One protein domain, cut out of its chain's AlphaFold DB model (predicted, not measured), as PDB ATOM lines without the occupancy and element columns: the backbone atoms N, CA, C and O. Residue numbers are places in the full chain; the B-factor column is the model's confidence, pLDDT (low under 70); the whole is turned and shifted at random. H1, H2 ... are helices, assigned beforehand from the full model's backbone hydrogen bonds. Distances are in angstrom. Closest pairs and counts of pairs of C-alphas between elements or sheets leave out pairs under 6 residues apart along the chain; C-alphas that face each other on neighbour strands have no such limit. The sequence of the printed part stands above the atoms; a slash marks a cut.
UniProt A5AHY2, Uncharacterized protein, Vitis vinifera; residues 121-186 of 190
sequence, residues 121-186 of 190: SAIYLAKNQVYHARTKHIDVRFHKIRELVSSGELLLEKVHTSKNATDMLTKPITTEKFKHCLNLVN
ATOM      1  N   SER A 121     163.206 131.496 123.814       67.44
ATOM      2  CA  SER A 121     163.713 132.376 122.766       67.44
ATOM      3  C   SER A 121     162.889 132.270 121.484       67.44
ATOM      4  O   SER A 121     162.523 133.298 120.925       67.44
ATOM      5  N   ALA A 122     162.519 131.059 121.056       69.38
ATOM      6  CA  ALA A 122     161.704 130.851 119.860       69.38
ATOM      7  C   ALA A 122     160.294 131.460 119.990       69.38
ATOM      8  O   ALA A 122     159.849 132.179 119.097       69.38
ATOM      9  N   ILE A 123     159.620 131.239 121.125       74.69
ATOM     10  CA  ILE A 123     158.278 131.787 121.395       74.69
ATOM     11  C   ILE A 123     158.342 133.314 121.513       74.69
ATOM     12  O   ILE A 123     157.513 134.019 120.942       74.69
ATOM     13  N   TYR A 124     159.354 133.835 122.207       73.56
ATOM     14  CA  TYR A 124     159.565 135.269 122.370       73.56
ATOM     15  C   TYR A 124     159.848 135.963 121.030       73.56
ATOM     16  O   TYR A 124     159.271 137.011 120.760       73.56
ATOM     17  N   LEU A 125     160.673 135.368 120.160       72.56
ATOM     18  CA  LEU A 125     160.981 135.892 118.819       72.56
ATOM     19  C   LEU A 125     159.790 135.841 117.853       72.56
ATOM     20  O   LEU A 125     159.728 136.643 116.912       72.56
ATOM     21  N   ALA A 126     158.874 134.893 118.055       71.00
ATOM     22  CA  ALA A 126     157.642 134.788 117.285       71.00
ATOM     23  C   ALA A 126     156.582 135.800 117.751       71.00
ATOM     24  O   ALA A 126     155.889 136.368 116.914       71.00
ATOM     25  N   LYS A 127     156.487 136.064 119.064       73.62
ATOM     26  CA  LYS A 127     155.523 137.019 119.643       73.62
ATOM     27  C   LYS A 127     155.986 138.477 119.570       73.62
ATOM     28  O   LYS A 127     155.154 139.364 119.416       73.62
ATOM     29  N   ASN A 128     157.292 138.740 119.651       69.81
ATOM     30  CA  ASN A 128     157.845 140.095 119.622       69.81
ATOM     31  C   ASN A 128     158.498 140.416 118.274       69.81
ATOM     32  O   ASN A 128     159.424 139.743 117.823       69.81
ATOM     33  N   GLN A 129     158.056 141.512 117.656       58.50
ATOM     34  CA  GLN A 129     158.606 142.033 116.397       58.50
ATOM     35  C   GLN A 129     159.933 142.798 116.568       58.50
ATOM     36  O   GLN A 129     160.494 143.286 115.587       58.50
ATOM     37  N   VAL A 130     160.445 142.908 117.799       58.53
ATOM     38  CA  VAL A 130     161.667 143.660 118.106       58.53
ATOM     39  C   VAL A 130     162.873 142.997 117.433       58.53
ATOM     40  O   VAL A 130     163.145 141.809 117.611       58.53
ATOM     41  N   TYR A 131     163.611 143.775 116.640       53.34
ATOM     42  CA  TYR A 131     164.862 143.347 116.020       53.34
ATOM     43  C   TYR A 131     165.912 143.046 117.096       53.34
ATOM     44  O   TYR A 131     166.341 143.941 117.821       53.34
ATOM     45  N   HIS A 132     166.389 141.803 117.167       57.59
ATOM     46  CA  HIS A 132     167.546 141.460 117.988       57.59
ATOM     47  C   HIS A 132     168.821 141.482 117.137       57.59
ATOM     48  O   HIS A 132     168.859 140.981 116.014       57.59
ATOM     49  N   ALA A 133     169.911 142.034 117.681       52.56
ATOM     50  CA  ALA A 133     171.189 142.158 116.970       52.56
ATOM     51  C   ALA A 133     171.748 140.811 116.458       52.56
ATOM     52  O   ALA A 133     172.499 140.798 115.484       52.56
ATOM     53  N   ARG A 134     171.348 139.686 117.076       56.69
ATOM     54  CA  ARG A 134     171.736 138.310 116.708       56.69
ATOM     55  C   ARG A 134     170.819 137.637 115.674       56.69
ATOM     56  O   ARG A 134     171.119 136.533 115.245       56.69
ATOM     57  N   THR A 135     169.722 138.273 115.258       57.28
ATOM     58  CA  THR A 135     168.721 137.695 114.337       57.28
ATOM     59  C   THR A 135     168.662 138.413 112.986       57.28
ATOM     60  O   THR A 135     167.653 138.356 112.292       57.28
ATOM     61  N   LYS A 136     169.747 139.092 112.590       55.19
ATOM     62  CA  LYS A 136     169.834 139.850 111.326       55.19
ATOM     63  C   LYS A 136     169.705 138.985 110.061       55.19
ATOM     64  O   LYS A 136     169.400 139.527 109.008       55.19
ATOM     65  N   HIS A 137     169.911 137.670 110.166       57.50
ATOM     66  CA  HIS A 137     169.786 136.707 109.061       57.50
ATOM     67  C   HIS A 137     168.467 135.917 109.079       57.50
ATOM     68  O   HIS A 137     168.345 134.921 108.368       57.50
ATOM     69  N   ILE A 138     167.495 136.303 109.914       59.19
ATOM     70  CA  ILE A 138     166.192 135.639 109.930       59.19
ATOM     71  C   ILE A 138     165.452 135.976 108.626       59.19
ATOM     72  O   ILE A 138     165.086 137.118 108.370       59.19
ATOM     73  N   ASP A 139     165.298 134.941 107.807       57.56
ATOM     74  CA  ASP A 139     164.753 134.924 106.449       57.56
ATOM     75  C   ASP A 139     163.262 135.339 106.391       57.56
ATOM     76  O   ASP A 139     162.530 135.207 107.379       57.56
ATOM     77  N   VAL A 140     162.772 135.762 105.216       59.81
ATOM     78  CA  VAL A 140     161.390 136.256 104.979       59.81
ATOM     79  C   VAL A 140     160.321 135.261 105.463       59.81
ATOM     80  O   VAL A 140     159.243 135.651 105.910       59.81
ATOM     81  N   ARG A 141     160.651 133.965 105.474       56.44
ATOM     82  CA  ARG A 141     159.804 132.861 105.961       56.44
ATOM     83  C   ARG A 141     159.298 133.045 107.399       56.44
ATOM     84  O   ARG A 141     158.194 132.606 107.709       56.44
ATOM     85  N   PHE A 142     160.040 133.739 108.265       63.12
ATOM     86  CA  PHE A 142     159.609 133.999 109.645       63.12
ATOM     87  C   PHE A 142     158.601 135.150 109.771       63.12
ATOM     88  O   PHE A 142     157.872 135.206 110.760       63.12
ATOM     89  N   HIS A 143     158.495 136.035 108.770       67.50
ATOM     90  CA  HIS A 143     157.438 137.049 108.750       67.50
ATOM     91  C   HIS A 143     156.057 136.407 108.634       67.50
ATOM     92  O   HIS A 143     155.142 136.848 109.323       67.50
ATOM     93  N   LYS A 144     155.925 135.326 107.852       70.62
ATOM     94  CA  LYS A 144     154.646 134.621 107.716       70.62
ATOM     95  C   LYS A 144     154.200 133.974 109.025       70.62
ATOM     96  O   LYS A 144     153.033 134.051 109.380       70.62
ATOM     97  N   ILE A 145     155.133 133.389 109.779       75.19
ATOM     98  CA  ILE A 145     154.839 132.811 111.100       75.19
ATOM     99  C   ILE A 145     154.364 133.904 112.065       75.19
ATOM    100  O   ILE A 145     153.369 133.717 112.754       75.19
ATOM    101  N   ARG A 146     155.033 135.063 112.088       75.94
ATOM    102  CA  ARG A 146     154.620 136.210 112.916       75.94
ATOM    103  C   ARG A 146     153.242 136.740 112.526       75.94
ATOM    104  O   ARG A 146     152.452 137.047 113.409       75.94
ATOM    105  N   GLU A 147     152.959 136.822 111.228       76.94
ATOM    106  CA  GLU A 147     151.648 137.216 110.708       76.94
ATOM    107  C   GLU A 147     150.554 136.257 111.199       76.94
ATOM    108  O   GLU A 147     149.580 136.717 111.783       76.94
ATOM    109  N   LEU A 148     150.760 134.939 111.075       80.75
ATOM    110  CA  LEU A 148     149.811 133.911 111.532       80.75
ATOM    111  C   LEU A 148     149.616 133.902 113.057       80.75
ATOM    112  O   LEU A 148     148.516 133.656 113.548       80.75
ATOM    113  N   VAL A 149     150.673 134.193 113.824       81.50
ATOM    114  CA  VAL A 149     150.563 134.380 115.282       81.50
ATOM    115  C   VAL A 149     149.761 135.645 115.600       81.50
ATOM    116  O   VAL A 149     148.943 135.634 116.516       81.50
ATOM    117  N   SER A 150     149.958 136.728 114.841       80.88
ATOM    118  CA  SER A 150     149.224 137.987 115.033       80.88
ATOM    119  C   SER A 150     147.760 137.918 114.590       80.88
ATOM    120  O   SER A 150     146.921 138.560 115.215       80.88
ATOM    121  N   SER A 151     147.439 137.121 113.561       84.06
ATOM    122  CA  SER A 151     146.062 136.886 113.107       84.06
ATOM    123  C   SER A 151     145.294 135.922 114.016       84.06
ATOM    124  O   SER A 151     144.087 135.763 113.859       84.06
ATOM    125  N   GLY A 152     145.973 135.299 114.988       81.06
ATOM    126  CA  GLY A 152     145.386 134.327 115.909       81.06
ATOM    127  C   GLY A 152     145.174 132.938 115.298       81.06
ATOM    128  O   GLY A 152     144.653 132.058 115.973       81.06
ATOM    129  N   GLU A 153     145.605 132.719 114.052       81.75
ATOM    130  CA  GLU A 153     145.534 131.421 113.370       81.75
ATOM    131  C   GLU A 153     146.550 130.412 113.922       81.75
ATOM    132  O   GLU A 153     146.358 129.204 113.791       81.75
ATOM    133  N   LEU A 154     147.633 130.892 114.545       79.44
ATOM    134  CA  LEU A 154     148.685 130.056 115.115       79.44
ATOM    135  C   LEU A 154     148.944 130.418 116.584       79.44
ATOM    136  O   LEU A 154     149.519 131.459 116.902       79.44
ATOM    137  N   LEU A 155     148.567 129.514 117.489       80.19
ATOM    138  CA  LEU A 155     148.829 129.641 118.923       80.19
ATOM    139  C   LEU A 155     150.147 128.951 119.290       80.19
ATOM    140  O   LEU A 155     150.304 127.743 119.128       80.19
ATOM    141  N   LEU A 156     151.104 129.732 119.799       76.38
ATOM    142  CA  LEU A 156     152.368 129.222 120.335       76.38
ATOM    143  C   LEU A 156     152.321 129.180 121.861       76.38
ATOM    144  O   LEU A 156     152.359 130.225 122.532       76.38
ATOM    145  N   GLU A 157     152.308 127.963 122.391       78.06
ATOM    146  CA  GLU A 157     152.341 127.680 123.820       78.06
ATOM    147  C   GLU A 157     153.625 126.958 124.216       78.06
ATOM    148  O   GLU A 157     154.175 126.139 123.480       78.06
ATOM    149  N   LYS A 158     154.108 127.276 125.417       76.19
ATOM    150  CA  LYS A 158     155.226 126.567 126.023       76.19
ATOM    151  C   LYS A 158     154.719 125.242 126.580       76.19
ATOM    152  O   LYS A 158     153.890 125.231 127.487       76.19
ATOM    153  N   VAL A 159     155.289 124.142 126.106       75.50
ATOM    154  CA  VAL A 159     155.054 122.813 126.671       75.50
ATOM    155  C   VAL A 159     156.256 122.429 127.525       75.50
ATOM    156  O   VAL A 159     157.395 122.524 127.080       75.50
ATOM    157  N   HIS A 160     156.001 122.014 128.764       76.69
ATOM    158  CA  HIS A 160     157.050 121.518 129.655       76.69
ATOM    159  C   HIS A 160     157.693 120.252 129.077       76.69
ATOM    160  O   HIS A 160     156.986 119.406 128.526       76.69
ATOM    161  N   THR A 161     159.000 120.066 129.281       71.50
ATOM    162  CA  THR A 161     159.762 118.914 128.748       71.50
ATOM    163  C   THR A 161     159.103 117.563 129.061       71.50
ATOM    164  O   THR A 161     159.036 116.664 128.225       71.50
ATOM    165  N   SER A 162     158.515 117.399 130.252       72.50
ATOM    166  CA  SER A 162     157.819 116.150 130.607       72.50
ATOM    167  C   SER A 162     156.602 115.844 129.722       72.50
ATOM    168  O   SER A 162     156.297 114.668 129.528       72.50
ATOM    169  N   LYS A 163     155.971 116.867 129.139       76.31
ATOM    170  CA  LYS A 163     154.773 116.788 128.294       76.31
ATOM    171  C   LYS A 163     155.063 116.999 126.804       76.31
ATOM    172  O   LYS A 163     154.124 117.118 126.023       76.31
ATOM    173  N   ASN A 164     156.330 117.073 126.392       80.56
ATOM    174  CA  ASN A 164     156.649 117.221 124.980       80.56
ATOM    175  C   ASN A 164     156.541 115.866 124.264       80.56
ATOM    176  O   ASN A 164     157.323 114.945 124.509       80.56
ATOM    177  N   ALA A 165     155.555 115.735 123.375       79.12
ATOM    178  CA  ALA A 165     155.372 114.523 122.593       79.12
ATOM    179  C   ALA A 165     156.528 114.287 121.604       79.12
ATOM    180  O   ALA A 165     156.819 113.130 121.310       79.12
ATOM    181  N   THR A 166     157.240 115.327 121.139       80.25
ATOM    182  CA  THR A 166     158.355 115.144 120.186       80.25
ATOM    183  C   THR A 166     159.536 114.384 120.767       80.25
ATOM    184  O   THR A 166     160.323 113.849 119.991       80.25
ATOM    185  N   ASP A 167     159.650 114.285 122.096       80.75
ATOM    186  CA  ASP A 167     160.721 113.529 122.753       80.75
ATOM    187  C   ASP A 167     160.798 112.085 122.227       80.75
ATOM    188  O   ASP A 167     161.887 111.529 122.138       80.75
ATOM    189  N   MET A 168     159.667 111.483 121.825       78.62
ATOM    190  CA  MET A 168     159.652 110.130 121.250       78.62
ATOM    191  C   MET A 168     160.326 110.013 119.880       78.62
ATOM    192  O   MET A 168     160.640 108.906 119.454       78.62
ATOM    193  N   LEU A 169     160.522 111.138 119.191       75.50
ATOM    194  CA  LEU A 169     161.156 111.221 117.878       75.50
ATOM    195  C   LEU A 169     162.601 111.724 117.972       75.50
ATOM    196  O   LEU A 169     163.426 111.377 117.130       75.50
ATOM    197  N   THR A 170     162.910 112.554 118.971       73.31
ATOM    198  CA  THR A 170     164.200 113.252 119.075       73.31
ATOM    199  C   THR A 170     165.136 112.655 120.122       73.31
ATOM    200  O   THR A 170     166.346 112.885 120.053       73.31
ATOM    201  N   LYS A 171     164.622 111.883 121.092       73.75
ATOM    202  CA  LYS A 171     165.387 111.419 122.259       73.75
ATOM    203  C   LYS A 171     165.215 109.910 122.499       73.75
ATOM    204  O   LYS A 171     164.160 109.340 122.230       73.75
ATOM    205  N   PRO A 172     166.235 109.232 123.057       69.62
ATOM    206  CA  PRO A 172     166.062 107.889 123.599       69.62
ATOM    207  C   PRO A 172     165.206 107.957 124.873       69.62
ATOM    208  O   PRO A 172     165.628 108.544 125.869       69.62
ATOM    209  N   ILE A 173     164.014 107.356 124.853       75.56
ATOM    210  CA  ILE A 173     163.046 107.442 125.959       75.56
ATOM    211  C   ILE A 173     162.660 106.074 126.531       75.56
ATOM    212  O   ILE A 173     162.703 105.055 125.849       75.56
ATOM    213  N   THR A 174     162.269 106.035 127.807       80.12
ATOM    214  CA  THR A 174     161.767 104.809 128.447       80.12
ATOM    215  C   THR A 174     160.394 104.429 127.901       80.12
ATOM    216  O   THR A 174     159.673 105.274 127.367       80.12
ATOM    217  N   THR A 175     159.975 103.173 128.097       76.56
ATOM    218  CA  THR A 175     158.622 102.756 127.704       76.56
ATOM    219  C   THR A 175     157.566 103.638 128.350       76.56
ATOM    220  O   THR A 175     156.652 104.058 127.666       76.56
ATOM    221  N   GLU A 176     157.685 103.966 129.638       81.12
ATOM    222  CA  GLU A 176     156.707 104.807 130.342       81.12
ATOM    223  C   GLU A 176     156.560 106.191 129.706       81.12
ATOM    224  O   GLU A 176     155.440 106.635 129.451       81.12
ATOM    225  N   LYS A 177     157.684 106.837 129.369       80.62
ATOM    226  CA  LYS A 177     157.677 108.114 128.652       80.62
ATOM    227  C   LYS A 177     157.095 107.951 127.245       80.62
ATOM    228  O   LYS A 177     156.321 108.803 126.830       80.62
ATOM    229  N   PHE A 178     157.366 106.842 126.553       80.00
ATOM    230  CA  PHE A 178     156.763 106.560 125.246       80.00
ATOM    231  C   PHE A 178     155.240 106.413 125.339       80.00
ATOM    232  O   PHE A 178     154.525 107.026 124.554       80.00
ATOM    233  N   LYS A 179     154.723 105.703 126.354       80.12
ATOM    234  CA  LYS A 179     153.273 105.624 126.630       80.12
ATOM    235  C   LYS A 179     152.675 107.003 126.864       80.12
ATOM    236  O   LYS A 179     151.602 107.305 126.352       80.12
ATOM    237  N   HIS A 180     153.368 107.832 127.639       83.69
ATOM    238  CA  HIS A 180     152.931 109.194 127.901       83.69
ATOM    239  C   HIS A 180     152.868 110.024 126.610       83.69
ATOM    240  O   HIS A 180     151.852 110.661 126.354       83.69
ATOM    241  N   CYS A 181     153.903 109.955 125.769       81.44
ATOM    242  CA  CYS A 181     153.944 110.625 124.470       81.44
ATOM    243  C   CYS A 181     152.826 110.148 123.526       81.44
ATOM    244  O   CYS A 181     152.190 110.992 122.906       81.44
ATOM    245  N   LEU A 182     152.531 108.841 123.465       79.69
ATOM    246  CA  LEU A 182     151.416 108.294 122.673       79.69
ATOM    247  C   LEU A 182     150.052 108.818 123.144       79.69
ATOM    248  O   LEU A 182     149.230 109.226 122.325       79.69
ATOM    249  N   ASN A 183     149.836 108.888 124.461       80.94
ATOM    250  CA  ASN A 183     148.609 109.457 125.016       80.94
ATOM    251  C   ASN A 183     148.459 110.949 124.671       80.94
ATOM    252  O   ASN A 183     147.348 111.398 124.413       80.94
ATOM    253  N   LEU A 184     149.559 111.712 124.651       79.38
ATOM    254  CA  LEU A 184     149.536 113.138 124.298       79.38
ATOM    255  C   LEU A 184     149.125 113.379 122.844       79.38
ATOM    256  O   LEU A 184     148.417 114.339 122.567       79.38
ATOM    257  N   VAL A 185     149.523 112.494 121.928       76.25
ATOM    258  CA  VAL A 185     149.123 112.571 120.514       76.25
ATOM    259  C   VAL A 185     147.779 111.884 120.233       76.25
ATOM    260  O   VAL A 185     147.444 111.659 119.074       76.25
ATOM    261  N   ASN A 186     147.003 111.554 121.276       68.88
ATOM    262  CA  ASN A 186     145.718 110.847 121.189       68.88
ATOM    263  C   ASN A 186     145.788 109.529 120.400       68.88
ATOM    264  O   ASN A 186     144.819 109.111 119.765       68.88
TER     265      ASN A 186
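Overview. This is residues 121 to 186 of the 190 residues of an uncharacterized protein of Vitis vinifera (UniProt A5AHY2). Two small helical lobes lie at opposite ends of a drawn-out model: H1 and H2 make one, H3 and H4 the other, and the stretch of residues 151 to 166 runs across the space between them. In the first lobe a long loop, residues 128 to 140, goes out from H1 and comes back to H2, and residues 136 to 141 stick out free. The printed part has 66 residues with four named helices, H1, H2, H3 and H4 along the chain, and no named strand. The class is all helix, though under half of the residues, 31 of 66, are in named elements. The whole is loose, with a radius of gyration of the C-alphas of 15.7 A, and elongated, with spans of 42 by 26 by 17 A.

Along the chain. H2 and H4, with 10 residues each, are the longest helices. H2 covers residues 141 to 150 and measures 14.8 A from first to last C-alpha, beginning at C-alpha 141 at (159.804, 132.861, 105.961). H1, residues 121 to 127, is 9.9 A long and begins at C-alpha 121 at (163.713, 132.376, 122.766). H4, residues 175 to 184, is 14.2 A long and ends at C-alpha 184 at (149.536, 113.138, 124.298). H3, residues 167 to 170, is 5.1 A long.

Arrangement. H2 and H1 touch, with the C-alphas of Ala 126 and Arg 146 closest at 5.5 A. Their lines stand at a steep tilt of 60 degrees, and they run the same way. H4 and H3 touch, with the C-alphas of Met 168 and Phe 178 closest at 6.1 A. H2 is apart from H3 and from H4, and H1 is apart from both as well. Every O i to N i+4 pair is within hydrogen-bond range in H1 and H4, and 5 of 6 are in H2. H3 is too short for such a pair, but its one O i to N i+3 pair is within range.

Size, cuts and confidence. The two C-alphas farthest apart are those of Ala 133 and Thr 175, at 42.7 A. The printed part has no cut. The links H1 to H2, of 13 residues, and H2 to H3, of 16 residues, are long, and the link H3 to H4, of 4 residues, is tight. The mean pLDDT of the printed part is 72.6. It is under 70 at 20 residues: 121 to 122, 128 to 143, of which 141 to 143 belong to H2, 172 and 186.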